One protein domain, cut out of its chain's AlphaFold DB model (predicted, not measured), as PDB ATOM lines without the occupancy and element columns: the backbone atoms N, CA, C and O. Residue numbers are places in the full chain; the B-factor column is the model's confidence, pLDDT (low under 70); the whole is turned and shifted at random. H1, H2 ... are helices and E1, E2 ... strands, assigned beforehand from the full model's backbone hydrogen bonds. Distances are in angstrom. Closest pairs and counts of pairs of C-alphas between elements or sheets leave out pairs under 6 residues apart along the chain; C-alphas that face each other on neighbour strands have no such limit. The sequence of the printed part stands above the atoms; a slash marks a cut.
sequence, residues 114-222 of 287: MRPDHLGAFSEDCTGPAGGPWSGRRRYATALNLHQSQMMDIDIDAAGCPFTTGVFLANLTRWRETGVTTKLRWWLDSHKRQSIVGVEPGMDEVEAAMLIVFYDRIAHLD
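AT A GLANCE: This is residues 114 to 222 of the 287 residues of the protein "Hypothetical protein" of Timema poppense (UniProt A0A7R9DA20). A small three-stranded sheet makes one side of this domain, and helix H5 sits in the middle, only grazing the sheet; the longest helix, H4, crosses H5 at a steep tilt, and long loops with the short helices H1 and H2 fill much of the rest. H3 follows E2 directly and makes one end of the long axis, with the loop around Gly 132 at the other. The printed part has 109 residues with five named helices and three named strands, in the order E1 H1 H2 E2 H3 H4 H5 E3; the class is mixed, helices and strands, with under half of the residues in named elements. The sheet is mixed, in the order E2 E1 E3. The whole is compact, with a radius of gyration of the C-alphas of 13.7 A and spans of 42 by 36 by 22 A.

HOW THE PARTS SIT: E1, residues 120 to 124, is the inner strand of the sheet. E2, residues 163 to 171, is its antiparallel neighbour, at 163 degrees between directions, with N 121 and O 169 3.0 A apart and N 164 and O 123 2.9 A apart, both within hydrogen-bond range. E2 bends by 100 degrees at residue 166. E3, residues 218 to 220, is parallel to E1 at 50 degrees, with N 219 and O 120 2.9 A apart, within hydrogen-bond range. H5, residues 205 to 213, only grazes the sheet with its residues 206 to 211; the closest C-alphas of E2 and H5 are those of Thr 165 and Glu 207, 6.3 A apart. H4, residues 180 to 191, touches H5 at a steep tilt of 54 degrees, opposite ways, closest at the C-alphas of Trp 187 and Ala 209, 5.6 A. H3, residues 172 to 177, is close to H4 but not clearly touching, about perpendicular at 79 degrees, with the C-alphas of Trp 175 and Thr 181 closest at 7.3 A. H1, residues 140 to 143, is close to H5 but not clearly touching, with the C-alphas of Ala 143 and Ala 208 closest at 7.0 A. H2, residues 149 to 152, is apart from H1 and only just apart from H5, at 8.2 A. In H3, H4 and H5 every O i to N i+4 pair is within hydrogen-bond range; H1 and H2 are too short for such a pair.

IN THESE COORDINATES: E1 begins at C-alpha 120, (-41.312, 46.710, 15.086), and is 12.6 A from first to last C-alpha. H1 is 5.0 A, H2 5.4 A, E2 16.3 A and H3 8.6 A long. H4 is 16.5 A long and ends at C-alpha 191, (-43.822, 24.815, 7.936). H5 is 12.2 A long, and E3, 6.5 A, ends at C-alpha 220, (-45.910, 51.450, 9.432).

THE WHOLE: The two C-alphas farthest apart are those of Gly 132 and Glu 177, 43.3 A. The printed part has no cut. The links E1 to H1 and H4 to H5 are long, with 15 and 13 residues. The mean pLDDT of the printed part is 88.7, and residues 128 to 136 are under 70.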
ATOM      1  N   MET A 114     -43.540  54.123  17.600       91.56
ATOM      2  CA  MET A 114     -44.068  52.785  17.867       91.56
ATOM      3  C   MET A 114     -44.865  52.804  19.166       91.56
ATOM      4  O   MET A 114     -44.402  53.340  20.175       91.56
ATOM      5  N   ARG A 115     -46.055  52.197  19.148       93.50
ATOM      6  CA  ARG A 115     -46.842  51.995  20.364       93.50
ATOM      7  C   ARG A 115     -46.169  50.960  21.278       93.50
ATOM      8  O   ARG A 115     -45.382  50.144  20.793       93.50
ATOM      9  N   PRO A 116     -46.480  50.943  22.587       90.31
ATOM     10  CA  PRO A 116     -45.858  50.015  23.534       90.31
ATOM     11  C   PRO A 116     -46.013  48.527  23.192       90.31
ATOM     12  O   PRO A 116     -45.158  47.736  23.588       90.31
ATOM     13  N   ASP A 117     -47.087  48.161  22.494       91.62
ATOM     14  CA  ASP A 117     -47.436  46.806  22.059       91.62
ATOM     15  C   ASP A 117     -46.829  46.409  20.700       91.62
ATOM     16  O   ASP A 117     -46.800  45.219  20.358       91.62
ATOM     17  N   HIS A 118     -46.283  47.379  19.957       95.75
ATOM     18  CA  HIS A 118     -45.627  47.123  18.681       95.75
ATOM     19  C   HIS A 118     -44.279  46.418  18.873       95.75
ATOM     20  O   HIS A 118     -43.463  46.760  19.733       95.75
ATOM     21  N   LEU A 119     -44.022  45.440  18.009       95.75
ATOM     22  CA  LEU A 119     -42.776  44.679  17.950       95.75
ATOM     23  C   LEU A 119     -41.725  45.286  17.025       95.75
ATOM     24  O   LEU A 119     -40.546  44.933  17.100       95.75
ATOM     25  N   GLY A 120     -42.153  46.157  16.126       94.44
ATOM     26  CA  GLY A 120     -41.312  46.710  15.086       94.44
ATOM     27  C   GLY A 120     -42.089  47.625  14.156       94.44
ATOM     28  O   GLY A 120     -43.288  47.838  14.342       94.44
ATOM     29  N   ALA A 121     -41.395  48.144  13.152       95.31
ATOM     30  CA  ALA A 121     -41.989  48.957  12.102       95.31
ATOM     31  C   ALA A 121     -41.583  48.415  10.732       95.31
ATOM     32  O   ALA A 121     -40.398  48.168  10.500       95.31
ATOM     33  N   PHE A 122     -42.555  48.229   9.845       95.56
ATOM     34  CA  PHE A 122     -42.363  47.581   8.548       95.56
ATOM     35  C   PHE A 122     -43.008  48.396   7.426       95.56
ATOM     36  O   PHE A 122     -43.924  49.184   7.665       95.56
ATOM     37  N   SER A 123     -42.537  48.205   6.193       92.81
ATOM     38  CA  SER A 123     -43.213  48.753   5.015       92.81
ATOM     39  C   SER A 123     -44.309  47.803   4.558       92.81
ATOM     40  O   SER A 123     -44.054  46.619   4.331       92.81
ATOM     41  N   GLU A 124     -45.510  48.328   4.357       91.44
ATOM     42  CA  GLU A 124     -46.584  47.584   3.704       91.44
ATOM     43  C   GLU A 124     -46.322  47.398   2.209       91.44
ATOM     44  O   GLU A 124     -45.678  48.223   1.552       91.44
ATOM     45  N   ASP A 125     -46.844  46.300   1.664       86.44
ATOM     46  CA  ASP A 125     -46.797  45.992   0.246       86.44
ATOM     47  C   ASP A 125     -48.046  45.264  -0.216       86.44
ATOM     48  O   ASP A 125     -48.115  44.037  -0.282       86.44
ATOM     49  N   CYS A 126     -49.034  46.045  -0.627       86.19
ATOM     50  CA  CYS A 126     -50.264  45.477  -1.155       86.19
ATOM     51  C   CYS A 126     -50.148  45.186  -2.648       86.19
ATOM     52  O   CYS A 126     -51.156  45.055  -3.331       86.19
ATOM     53  N   THR A 127     -48.955  45.195  -3.231       76.50
ATOM     54  CA  THR A 127     -48.831  45.312  -4.677       76.50
ATOM     55  C   THR A 127     -48.186  44.082  -5.271       76.50
ATOM     56  O   THR A 127     -47.018  43.809  -5.032       76.50
ATOM     57  N   GLY A 128     -48.976  43.321  -6.027       64.62
ATOM     58  CA  GLY A 128     -48.521  42.085  -6.639       64.62
ATOM     59  C   GLY A 128     -47.714  42.317  -7.921       64.62
ATOM     60  O   GLY A 128     -47.495  43.461  -8.345       64.62
ATOM     61  N   PRO A 129     -47.269  41.223  -8.559       59.72
ATOM     62  CA  PRO A 129     -46.497  41.264  -9.794       59.72
ATOM     63  C   PRO A 129     -47.220  42.029 -10.911       59.72
ATOM     64  O   PRO A 129     -48.422  41.866 -11.133       59.72
ATOM     65  N   ALA A 130     -46.479  42.855 -11.653       55.09
ATOM     66  CA  ALA A 130     -47.012  43.537 -12.828       55.09
ATOM     67  C   ALA A 130     -47.069  42.569 -14.023       55.09
ATOM     68  O   ALA A 130     -46.028  42.135 -14.514       55.09
ATOM     69  N   GLY A 131     -48.281  42.284 -14.513       52.72
ATOM     70  CA  GLY A 131     -48.529  41.434 -15.684       52.72
ATOM     71  C   GLY A 131     -48.438  39.926 -15.401       52.72
ATOM     72  O   GLY A 131     -47.516  39.450 -14.745       52.72
ATOM     73  N   GLY A 132     -49.411  39.163 -15.915       51.47
ATOM     74  CA  GLY A 132     -49.514  37.702 -15.775       51.47
ATOM     75  C   GLY A 132     -50.797  37.234 -15.062       51.47
ATOM     76  O   GLY A 132     -51.567  38.069 -14.586       51.47
ATOM     77  N   PRO A 133     -51.039  35.909 -14.954       46.97
ATOM     78  CA  PRO A 133     -52.224  35.343 -14.286       46.97
ATOM     79  C   PRO A 133     -52.338  35.711 -12.799       46.97
ATOM     80  O   PRO A 133     -53.421  35.681 -12.231       46.97
ATOM     81  N   TRP A 134     -51.208  36.083 -12.191       52.78
ATOM     82  CA  TRP A 134     -51.063  36.503 -10.796       52.78
ATOM     83  C   TRP A 134     -51.004  38.031 -10.646       52.78
ATOM     84  O   TRP A 134     -50.600  38.538  -9.602       52.78
ATOM     85  N   SER A 135     -51.356  38.773 -11.702       53.75
ATOM     86  CA  SER A 135     -51.477  40.227 -11.626       53.75
ATOM     87  C   SER A 135     -52.609  40.593 -10.669       53.75
ATOM     88  O   SER A 135     -53.739  40.130 -10.802       53.75
ATOM     89  N   GLY A 136     -52.295  41.386  -9.649       64.44
ATOM     90  CA  GLY A 136     -53.254  41.650  -8.590       64.44
ATOM     91  C   GLY A 136     -52.663  42.383  -7.400       64.44
ATOM     92  O   GLY A 136     -51.486  42.736  -7.359       64.44
ATOM     93  N   ARG A 137     -53.524  42.646  -6.421       77.19
ATOM     94  CA  ARG A 137     -53.148  43.237  -5.138       77.19
ATOM     95  C   ARG A 137     -52.641  42.107  -4.236       77.19
ATOM     96  O   ARG A 137     -53.383  41.149  -4.031       77.19
ATOM     97  N   ARG A 138     -51.411  42.207  -3.724       87.31
ATOM     98  CA  ARG A 138     -50.870  41.263  -2.735       87.31
ATOM     99  C   ARG A 138     -51.713  41.357  -1.461       87.31
ATOM    100  O   ARG A 138     -52.035  42.466  -1.024       87.31
ATOM    101  N   ARG A 139     -52.104  40.211  -0.903       93.00
ATOM    102  CA  ARG A 139     -52.951  40.106   0.298       93.00
ATOM    103  C   ARG A 139     -52.422  39.016   1.224       93.00
ATOM    104  O   ARG A 139     -51.690  38.133   0.778       93.00
ATOM    105  N   TYR A 140     -52.828  39.021   2.491       94.56
ATOM    106  CA  TYR A 140     -52.483  37.924   3.402       94.56
ATOM    107  C   TYR A 140     -52.945  36.557   2.879       94.56
ATOM    108  O   TYR A 140     -52.186  35.599   2.980       94.56
ATOM    109  N   ALA A 141     -54.110  36.473   2.224       93.19
ATOM    110  CA  ALA A 141     -54.592  35.229   1.615       93.19
ATOM    111  C   ALA A 141     -53.725  34.700   0.461       93.19
ATOM    112  O   ALA A 141     -53.755  33.504   0.179       93.19
ATOM    113  N   THR A 142     -52.968  35.563  -0.228       92.00
ATOM    114  CA  THR A 142     -52.012  35.111  -1.251       92.00
ATOM    115  C   THR A 142     -50.657  34.790  -0.630       92.00
ATOM    116  O   THR A 142     -50.018  33.824  -1.042       92.00
ATOM    117  N   ALA A 143     -50.233  35.544   0.387       93.12
ATOM    118  CA  ALA A 143     -48.935  35.382   1.043       93.12
ATOM    119  C   ALA A 143     -48.863  34.183   2.008       93.12
ATOM    120  O   ALA A 143     -47.809  33.556   2.129       93.12
ATOM    121  N   LEU A 144     -49.962  33.851   2.689       95.19
ATOM    122  CA  LEU A 144     -50.029  32.823   3.727       95.19
ATOM    123  C   LEU A 144     -51.032  31.726   3.372       95.19
ATOM    124  O   LEU A 144     -52.064  31.975   2.752       95.19
ATOM    125  N   ASN A 145     -50.758  30.506   3.829       94.19
ATOM    126  CA  ASN A 145     -51.708  29.404   3.743       94.19
ATOM    127  C   ASN A 145     -52.731  29.455   4.894       94.19
ATOM    128  O   ASN A 145     -52.662  28.667   5.836       94.19
ATOM    129  N   LEU A 146     -53.696  30.375   4.802       92.56
ATOM    130  CA  LEU A 146     -54.694  30.626   5.856       92.56
ATOM    131  C   LEU A 146     -55.652  29.448   6.124       92.56
ATOM    132  O   LEU A 146     -56.369  29.452   7.119       92.56
ATOM    133  N   HIS A 147     -55.660  28.421   5.270       87.38
ATOM    134  CA  HIS A 147     -56.463  27.210   5.474       87.38
ATOM    135  C   HIS A 147     -55.849  26.236   6.491       87.38
ATOM    136  O   HIS A 147     -56.483  25.246   6.863       87.38
ATOM    137  N   GLN A 148     -54.616  26.479   6.940       84.06
ATOM    138  CA  GLN A 148     -53.978  25.683   7.981       84.06
ATOM    139  C   GLN A 148     -54.654  25.941   9.333       84.06
ATOM    140  O   GLN A 148     -54.785  27.087   9.754       84.06
ATOM    141  N   SER A 149     -55.035  24.876  10.047       81.81
ATOM    142  CA  SER A 149     -55.781  24.974  11.316       81.81
ATOM    143  C   SER A 149     -55.100  25.876  12.347       81.81
ATOM    144  O   SER A 149     -55.759  26.669  13.003       81.81
ATOM    145  N   GLN A 150     -53.769  25.829  12.421       83.06
ATOM    146  CA  GLN A 150     -52.965  26.658  13.323       83.06
ATOM    147  C   GLN A 150     -53.071  28.171  13.048       83.06
ATOM    148  O   GLN A 150     -52.702  28.961  13.911       83.06
ATOM    149  N   MET A 151     -53.503  28.586  11.852       84.19
ATOM    150  CA  MET A 151     -53.686  30.000  11.501       84.19
ATOM    151  C   MET A 151     -55.078  30.524  11.839       84.19
ATOM    152  O   MET A 151     -55.235  31.732  11.995       84.19
ATOM    153  N   MET A 152     -56.070  29.639  11.976       77.38
ATOM    154  CA  MET A 152     -57.448  30.033  12.281       77.38
ATOM    155  C   MET A 152     -57.547  30.728  13.647       77.38
ATOM    156  O   MET A 152     -58.338  31.648  13.800       77.38
ATOM    157  N   ASP A 153     -56.677  30.365  14.594       82.50
ATOM    158  CA  ASP A 153     -56.628  30.963  15.935       82.50
ATOM    159  C   ASP A 153     -56.071  32.403  15.961       82.50
ATOM    160  O   ASP A 153     -56.164  33.081  16.982       82.50
ATOM    161  N   ILE A 154     -55.445  32.870  14.872       86.75
ATOM    162  CA  ILE A 154     -54.781  34.188  14.796       86.75
ATOM    163  C   ILE A 154     -55.721  35.259  14.223       86.75
ATOM    164  O   ILE A 154     -55.443  36.443  14.375       86.75
ATOM    165  N   ASP A 155     -56.817  34.845  13.578       90.06
ATOM    166  CA  ASP A 155     -57.806  35.727  12.942       90.06
ATOM    167  C   ASP A 155     -57.176  36.750  11.971       90.06
ATOM    168  O   ASP A 155     -57.375  37.964  12.044       90.06
ATOM    169  N   ILE A 156     -56.336  36.247  11.059       94.50
ATOM    170  CA  ILE A 156     -55.709  37.074  10.023       94.50
ATOM    171  C   ILE A 156     -56.763  37.483   8.989       94.50
ATOM    172  O   ILE A 156     -57.356  36.624   8.333       94.50
ATOM    173  N   ASP A 157     -56.917  38.790   8.760       94.56
ATOM    174  CA  ASP A 157     -57.740  39.325   7.680       94.56
ATOM    175  C   ASP A 157     -57.138  38.909   6.335       94.56
ATOM    176  O   ASP A 157     -56.140  39.456   5.856       94.56
ATOM    177  N   ALA A 158     -57.794  37.942   5.700       93.50
ATOM    178  CA  ALA A 158     -57.456  37.421   4.387       93.50
ATOM    179  C   ALA A 158     -57.314  38.524   3.323       93.50
ATOM    180  O   ALA A 158     -56.490  38.399   2.408       93.50
ATOM    181  N   ALA A 159     -58.094  39.604   3.432       92.62
ATOM    182  CA  ALA A 159     -58.066  40.726   2.506       92.62
ATOM    183  C   ALA A 159     -56.993  41.775   2.843       92.62
ATOM    184  O   ALA A 159     -56.698  42.616   1.982       92.62
ATOM    185  N   GLY A 160     -56.406  41.705   4.038       93.25
ATOM    186  CA  GLY A 160     -55.443  42.661   4.565       93.25
ATOM    187  C   GLY A 160     -54.153  42.748   3.748       93.25
ATOM    188  O   GLY A 160     -53.794  41.843   2.985       93.25
ATOM    189  N   CYS A 161     -53.449  43.867   3.910       92.94
ATOM    190  CA  CYS A 161     -52.205  44.154   3.210       92.94
ATOM    191  C   CYS A 161     -50.994  43.627   3.996       92.94
ATOM    192  O   CYS A 161     -50.775  44.072   5.120       92.94
ATOM    193  N   PRO A 162     -50.191  42.702   3.441       94.38
ATOM    194  CA  PRO A 162     -49.006  42.218   4.129       94.38
ATOM    195  C   PRO A 162     -47.866  43.237   4.052       94.38
ATOM    196  O   PRO A 162     -47.774  44.038   3.120       94.38
ATOM    197  N   PHE A 163     -46.957  43.166   5.018       94.69
ATOM    198  CA  PHE A 163     -45.713  43.931   5.014       94.69
ATOM    199  C   PHE A 163     -44.552  43.147   4.387       94.69
ATOM    200  O   PHE A 163     -44.650  41.946   4.142       94.69
ATOM    201  N   THR A 164     -43.429  43.815   4.124       91.38
ATOM    202  CA  THR A 164     -42.195  43.169   3.646       91.38
ATOM    203  C   THR A 164     -41.113  43.191   4.713       91.38
ATOM    204  O   THR A 164     -41.118  44.007   5.630       91.38
ATOM    205  N   THR A 165     -40.153  42.275   4.605       91.31
ATOM    206  CA  THR A 165     -39.095  42.102   5.618       91.31
ATOM    207  C   THR A 165     -37.726  42.583   5.140       91.31
ATOM    208  O   THR A 165     -36.707  42.248   5.744       91.31
ATOM    209  N   GLY A 166     -37.665  43.315   4.022       85.25
ATOM    210  CA  GLY A 166     -36.401  43.784   3.438       85.25
ATOM    211  C   GLY A 166     -35.761  44.947   4.196       85.25
ATOM    212  O   GLY A 166     -34.539  45.044   4.272       85.25
ATOM    213  N   VAL A 167     -36.595  45.799   4.789       86.50
ATOM    214  CA  VAL A 167     -36.210  46.908   5.662       86.50
ATOM    215  C   VAL A 167     -37.228  46.961   6.785       86.50
ATOM    216  O   VAL A 167     -38.428  46.989   6.520       86.50
ATOM    217  N   PHE A 168     -36.765  46.946   8.030       91.00
ATOM    218  CA  PHE A 168     -37.658  47.079   9.178       91.00
ATOM    219  C   PHE A 168     -36.924  47.567  10.421       91.00
ATOM    220  O   PHE A 168     -35.712  47.400  10.543       91.00
ATOM    221  N   LEU A 169     -37.668  48.131  11.369       90.88
ATOM    222  CA  LEU A 169     -37.203  48.274  12.744       90.88
ATOM    223  C   LEU A 169     -37.648  47.074  13.566       90.88
ATOM    224  O   LEU A 169     -38.821  46.712  13.551       90.88
ATOM    225  N   ALA A 170     -36.733  46.512  14.341       89.62
ATOM    226  CA  ALA A 170     -37.010  45.516  15.360       89.62
ATOM    227  C   ALA A 170     -36.868  46.154  16.740       89.62
ATOM    228  O   ALA A 170     -35.791  46.635  17.081       89.62
ATOM    229  N   ASN A 171     -37.913  46.133  17.567       90.06
ATOM    230  CA  ASN A 171     -37.768  46.489  18.974       90.06
ATOM    231  C   ASN A 171     -37.250  45.268  19.744       90.06
ATOM    232  O   ASN A 171     -38.040  44.421  20.161       90.06
ATOM    233  N   LEU A 172     -35.932  45.154  19.921       87.25
ATOM    234  CA  LEU A 172     -35.308  43.965  20.509       87.25
ATOM    235  C   LEU A 172     -35.669  43.759  21.984       87.25
ATOM    236  O   LEU A 172     -35.715  42.615  22.438       87.25
ATOM    237  N   THR A 173     -36.012  44.822  22.713       88.31
ATOM    238  CA  THR A 173     -36.546  44.703  24.078       88.31
ATOM    239  C   THR A 173     -37.875  43.949  24.061       88.31
ATOM    240  O   THR A 173     -37.977  42.866  24.640       88.31
ATOM    241  N   ARG A 174     -38.864  44.433  23.293       92.88
ATOM    242  CA  ARG A 174     -40.175  43.766  23.163       92.88
ATOM    243  C   ARG A 174     -40.087  42.397  22.497       92.88
ATOM    244  O   ARG A 174     -40.828  41.477  22.851       92.88
ATOM    245  N   TRP A 175     -39.172  42.247  21.546       93.44
ATOM    246  CA  TRP A 175     -38.900  40.987  20.863       93.44
ATOM    247  C   TRP A 175     -38.542  39.881  21.857       93.44
ATOM    248  O   TRP A 175     -39.064  38.768  21.750       93.44
ATOM    249  N   ARG A 176     -37.672  40.182  22.833       94.56
ATOM    250  CA  ARG A 176     -37.294  39.235  23.891       94.56
ATOM    251  C   ARG A 176     -38.431  39.004  24.875       94.56
ATOM    252  O   ARG A 176     -38.796  37.852  25.090       94.56
ATOM    253  N   GLU A 177     -39.018  40.073  25.414       95.75
ATOM    254  CA  GLU A 177     -40.099  39.995  26.412       95.75
ATOM    255  C   GLU A 177     -41.289  39.156  25.931       95.75
ATOM    256  O   GLU A 177     -41.885  38.409  26.701       95.75
ATOM    257  N   THR A 178     -41.621  39.240  24.641       96.12
ATOM    258  CA  THR A 178     -42.769  38.527  24.057       96.12
ATOM    259  C   THR A 178     -42.395  37.222  23.343       96.12
ATOM    260  O   THR A 178     -43.259  36.597  22.710       96.12
ATOM    261  N   GLY A 179     -41.126  36.803  23.431       96.69
ATOM    262  CA  GLY A 179     -40.635  35.527  22.909       96.69
ATOM    263  C   GLY A 179     -40.708  35.386  21.385       96.69
ATOM    264  O   GLY A 179     -40.966  34.289  20.886       96.69
ATOM    265  N   VAL A 180     -40.507  36.470  20.625       96.81
ATOM    266  CA  VAL A 180     -40.686  36.483  19.157       96.81
ATOM    267  C   VAL A 180     -39.812  35.439  18.458       96.81
ATOM    268  O   VAL A 180     -40.316  34.708  17.611       96.81
ATOM    269  N   THR A 181     -38.536  35.290  18.829       94.38
ATOM    270  CA  THR A 181     -37.659  34.283  18.196       94.38
ATOM    271  C   THR A 181     -38.163  32.854  18.412       94.38
ATOM    272  O   THR A 181     -38.120  32.045  17.485       94.38
ATOM    273  N   THR A 182     -38.710  32.546  19.589       95.81
ATOM    274  CA  THR A 182     -39.319  31.238  19.868       95.81
ATOM    275  C   THR A 182     -40.550  31.002  18.997       95.81
ATOM    276  O   THR A 182     -40.670  29.937  18.393       95.81
ATOM    277  N   LYS A 183     -41.426  32.006  18.861       96.44
ATOM    278  CA  LYS A 183     -42.613  31.934  17.994       96.44
ATOM    279  C   LYS A 183     -42.235  31.755  16.522       96.44
ATOM    280  O   LYS A 183     -42.789  30.890  15.853       96.44
ATOM    281  N   LEU A 184     -41.250  32.509  16.029       95.75
ATOM    282  CA  LEU A 184     -40.745  32.371  14.659       95.75
ATOM    283  C   LEU A 184     -40.189  30.966  14.408       95.75
ATOM    284  O   LEU A 184     -40.496  30.358  13.388       95.75
ATOM    285  N   ARG A 185     -39.402  30.426  15.348       93.62
ATOM    286  CA  ARG A 185     -38.865  29.062  15.251       93.62
ATOM    287  C   ARG A 185     -39.983  28.023  15.196       93.62
ATOM    288  O   ARG A 185     -39.939  27.144  14.345       93.62
ATOM    289  N   TRP A 186     -41.003  28.170  16.039       94.38
ATOM    290  CA  TRP A 186     -42.167  27.288  16.034       94.38
ATOM    291  C   TRP A 186     -42.887  27.290  14.680       94.38
ATOM    292  O   TRP A 186     -43.176  26.221  14.146       94.38
ATOM    293  N   TRP A 187     -43.109  28.464  14.078       94.88
ATOM    294  CA  TRP A 187     -43.731  28.572  12.753       94.88
ATOM    295  C   TRP A 187     -42.876  27.955  11.646       94.88
ATOM    296  O   TRP A 187     -43.397  27.220  10.808       94.88
ATOM    297  N   LEU A 188     -41.564  28.187  11.673       93.44
ATOM    298  CA  LEU A 188     -40.626  27.572  10.732       93.44
ATOM    299  C   LEU A 188     -40.584  26.042  10.869       93.44
ATOM    300  O   LEU A 188     -40.473  25.335   9.870       93.44
ATOM    301  N   ASP A 189     -40.698  25.511  12.086       92.38
ATOM    302  CA  ASP A 189     -40.774  24.066  12.313       92.38
ATOM    303  C   ASP A 189     -42.139  23.486  11.917       92.38
ATOM    304  O   ASP A 189     -42.202  22.370  11.397       92.38
ATOM    305  N   SER A 190     -43.230  24.233  12.105       92.50
ATOM    306  CA  SER A 190     -44.561  23.871  11.603       92.50
ATOM    307  C   SER A 190     -44.609  23.839  10.076       92.50
ATOM    308  O   SER A 190     -45.152  22.883   9.525       92.50
ATOM    309  N   HIS A 191     -43.941  24.783   9.399       93.00
ATOM    310  CA  HIS A 191     -43.822  24.815   7.936       93.00
ATOM    311  C   HIS A 191     -43.275  23.501   7.350       93.00
ATOM    312  O   HIS A 191     -43.733  23.051   6.303       93.00
ATOM    313  N   LYS A 192     -42.336  22.840   8.047       91.38
ATOM    314  CA  LYS A 192     -41.747  21.556   7.615       91.38
ATOM    315  C   LYS A 192     -42.767  20.415   7.545       91.38
ATOM    316  O   LYS A 192     -42.552  19.462   6.805       91.38
ATOM    317  N   ARG A 193     -43.834  20.480   8.348       90.88
ATOM    318  CA  ARG A 193     -44.918  19.483   8.367       90.88
ATOM    319  C   ARG A 193     -46.038  19.864   7.406       90.88
ATOM    320  O   ARG A 193     -46.557  19.006   6.703       90.88
ATOM    321  N   GLN A 194     -46.401  21.142   7.394       91.06
ATOM    322  CA  GLN A 194     -47.437  21.698   6.536       91.06
ATOM    323  C   GLN A 194     -47.059  23.128   6.166       91.06
ATOM    324  O   GLN A 194     -46.793  23.943   7.049       91.06
ATOM    325  N   SER A 195     -47.040  23.428   4.866       92.69
ATOM    326  CA  SER A 195     -46.600  24.736   4.381       92.69
ATOM    327  C   SER A 195     -47.492  25.863   4.897       92.69
ATOM    328  O   SER A 195     -48.679  25.906   4.584       92.69
ATOM    329  N   ILE A 196     -46.869  26.814   5.595       95.25
ATOM    330  CA  ILE A 196     -47.464  28.101   5.996       95.25
ATOM    331  C   ILE A 196     -47.436  29.160   4.880       95.25
ATOM    332  O   ILE A 196     -48.029  30.226   5.017       95.25
ATOM    333  N   VAL A 197     -46.711  28.898   3.791       94.69
ATOM    334  CA  VAL A 197     -46.555  29.834   2.670       94.69
ATOM    335  C   VAL A 197     -47.732  29.659   1.717       94.69
ATOM    336  O   VAL A 197     -48.095  28.525   1.396       94.69
ATOM    337  N   GLY A 198     -48.324  30.777   1.298       92.62
ATOM    338  CA  GLY A 198     -49.404  30.808   0.317       92.62
ATOM    339  C   GLY A 198     -48.914  30.625  -1.124       92.62
ATOM    340  O   GLY A 198     -47.865  30.041  -1.387       92.62
ATOM    341  N   VAL A 199     -49.696  31.130  -2.075       90.88
ATOM    342  CA  VAL A 199     -49.439  31.010  -3.522       90.88
ATOM    343  C   VAL A 199     -48.635  32.180  -4.106       90.88
ATOM    344  O   VAL A 199     -48.316  32.173  -5.292       90.88
ATOM    345  N   GLU A 200     -48.313  33.190  -3.293       86.94
ATOM    346  CA  GLU A 200     -47.567  34.382  -3.706       86.94
ATOM    347  C   GLU A 200     -46.164  34.020  -4.243       86.94
ATOM    348  O   GLU A 200     -45.346  33.440  -3.518       86.94
ATOM    349  N   PRO A 201     -45.829  34.390  -5.493       81.94
ATOM    350  CA  PRO A 201     -44.518  34.103  -6.063       81.94
ATOM    351  C   PRO A 201     -43.371  34.781  -5.301       81.94
ATOM    352  O   PRO A 201     -43.391  35.983  -5.055       81.94
ATOM    353  N   GLY A 202     -42.317  34.021  -4.996       80.44
ATOM    354  CA  GLY A 202     -41.113  34.545  -4.338       80.44
ATOM    355  C   GLY A 202     -41.240  34.749  -2.825       80.44
ATOM    356  O   GLY A 202     -40.258  35.146  -2.200       80.44
ATOM    357  N   MET A 203     -42.404  34.444  -2.249       87.38
ATOM    358  CA  MET A 203     -42.610  34.365  -0.807       87.38
ATOM    359  C   MET A 203     -41.797  33.205  -0.216       87.38
ATOM    360  O   MET A 203     -41.782  32.109  -0.779       87.38
ATOM    361  N   ASP A 204     -41.132  33.435   0.916       90.44
ATOM    362  CA  ASP A 204     -40.369  32.404   1.627       90.44
ATOM    363  C   ASP A 204     -40.905  32.149   3.044       90.44
ATOM    364  O   ASP A 204     -41.703  32.916   3.593       90.44
ATOM    365  N   GLU A 205     -40.486  31.032   3.639       93.06
ATOM    366  CA  GLU A 205     -40.945  30.578   4.950       93.06
ATOM    367  C   GLU A 205     -40.568  31.536   6.092       93.06
ATOM    368  O   GLU A 205     -41.266  31.592   7.106       93.06
ATOM    369  N   VAL A 206     -39.488  32.313   5.936       93.25
ATOM    370  CA  VAL A 206     -39.059  33.309   6.928       93.25
ATOM    371  C   VAL A 206     -39.967  34.524   6.874       93.25
ATOM    372  O   VAL A 206     -40.433  34.968   7.923       93.25
ATOM    373  N   GLU A 207     -40.245  35.038   5.677       94.12
ATOM    374  CA  GLU A 207     -41.187  36.140   5.507       94.12
ATOM    375  C   GLU A 207     -42.582  35.737   5.994       94.12
ATOM    376  O   GLU A 207     -43.206  36.499   6.729       94.12
ATOM    377  N   ALA A 208     -43.033  34.512   5.702       95.31
ATOM    378  CA  ALA A 208     -44.334  34.015   6.153       95.31
ATOM    379  C   ALA A 208     -44.414  33.924   7.681       95.31
ATOM    380  O   ALA A 208     -45.362  34.422   8.284       95.31
ATOM    381  N   ALA A 209     -43.394  33.356   8.329       96.00
ATOM    382  CA  ALA A 209     -43.340  33.300   9.787       96.00
ATOM    383  C   ALA A 209     -43.338  34.703  10.417       96.00
ATOM    384  O   ALA A 209     -43.990  34.919  11.439       96.00
ATOM    385  N   MET A 210     -42.636  35.670   9.813       96.94
ATOM    386  CA  MET A 210     -42.653  37.056  10.282       96.94
ATOM    387  C   MET A 210     -44.031  37.698  10.110       96.94
ATOM    388  O   MET A 210     -44.532  38.263  11.078       96.94
ATOM    389  N   LEU A 211     -44.670  37.555   8.946       96.81
ATOM    390  CA  LEU A 211     -46.035  38.036   8.713       96.81
ATOM    391  C   LEU A 211     -47.007  37.549   9.790       96.81
ATOM    392  O   LEU A 211     -47.811  38.336  10.275       96.81
ATOM    393  N   ILE A 212     -46.889  36.280  10.187       96.81
ATOM    394  CA  ILE A 212     -47.745  35.681  11.210       96.81
ATOM    395  C   ILE A 212     -47.423  36.224  12.610       96.81
ATOM    396  O   ILE A 212     -48.312  36.655  13.335       96.81
ATOM    397  N   VAL A 213     -46.151  36.214  13.025       96.88
ATOM    398  CA  VAL A 213     -45.767  36.570  14.408       96.88
ATOM    399  C   VAL A 213     -45.951  38.059  14.716       96.88
ATOM    400  O   VAL A 213     -46.161  38.427  15.875       96.88
ATOM    401  N   PHE A 214     -45.849  38.905  13.694       97.00
ATOM    402  CA  PHE A 214     -45.972  40.356  13.813       97.00
ATOM    403  C   PHE A 214     -47.357  40.878  13.433       97.00
ATOM    404  O   PHE A 214     -47.573  42.084  13.538       97.00
ATOM    405  N   TYR A 215     -48.280  40.011  13.008       96.38
ATOM    406  CA  TYR A 215     -49.631  40.413  12.630       96.38
ATOM    407  C   TYR A 215     -50.280  41.287  13.720       96.38
ATOM    408  O   TYR A 215     -50.176  40.977  14.908       96.38
ATOM    409  N   ASP A 216     -50.864  42.412  13.299       94.12
ATOM    410  CA  ASP A 216     -51.501  43.440  14.143       94.12
ATOM    411  C   ASP A 216     -50.614  44.043  15.261       94.12
ATOM    412  O   ASP A 216     -51.087  44.625  16.234       94.12
ATOM    413  N   ARG A 217     -49.284  43.898  15.159       96.25
ATOM    414  CA  ARG A 217     -48.321  44.362  16.179       96.25
ATOM    415  C   ARG A 217     -47.189  45.193  15.579       96.25
ATOM    416  O   ARG A 217     -46.058  45.156  16.080       96.25
ATOM    417  N   ILE A 218     -47.457  45.913  14.494       96.56
ATOM    418  CA  ILE A 218     -46.453  46.714  13.785       96.56
ATOM    419  C   ILE A 218     -46.823  48.191  13.742       96.56
ATOM    420  O   ILE A 218     -47.990  48.561  13.705       96.56
ATOM    421  N   ALA A 219     -45.804  49.045  13.692       96.25
ATOM    422  CA  ALA A 219     -45.939  50.365  13.093       96.25
ATOM    423  C   ALA A 219     -45.687  50.289  11.579       96.25
ATOM    424  O   ALA A 219     -45.038  49.363  11.081       96.25
ATOM    425  N   HIS A 220     -46.138  51.313  10.865       94.56
ATOM    426  CA  HIS A 220     -45.910  51.450   9.432       94.56
ATOM    427  C   HIS A 220     -44.750  52.410   9.176       94.56
ATOM    428  O   HIS A 220     -44.682  53.490   9.767       94.56
ATOM    429  N   LEU A 221     -43.832  52.009   8.299       91.38
ATOM    430  CA  LEU A 221     -42.779  52.888   7.802       91.38
ATOM    431  C   LEU A 221     -43.333  53.866   6.767       91.38
ATOM    432  O   LEU A 221     -44.212  53.516   5.980       91.38
ATOM    433  N   ASP A 222     -42.765  55.073   6.726       87.06
ATOM    434  CA  ASP A 222     -42.965  55.977   5.592       87.06
ATOM    435  C   ASP A 222     -42.500  55.262   4.304       87.06
ATOM    436  O   ASP A 222     -41.366  54.770   4.264       87.06
TER     437      ASP A 222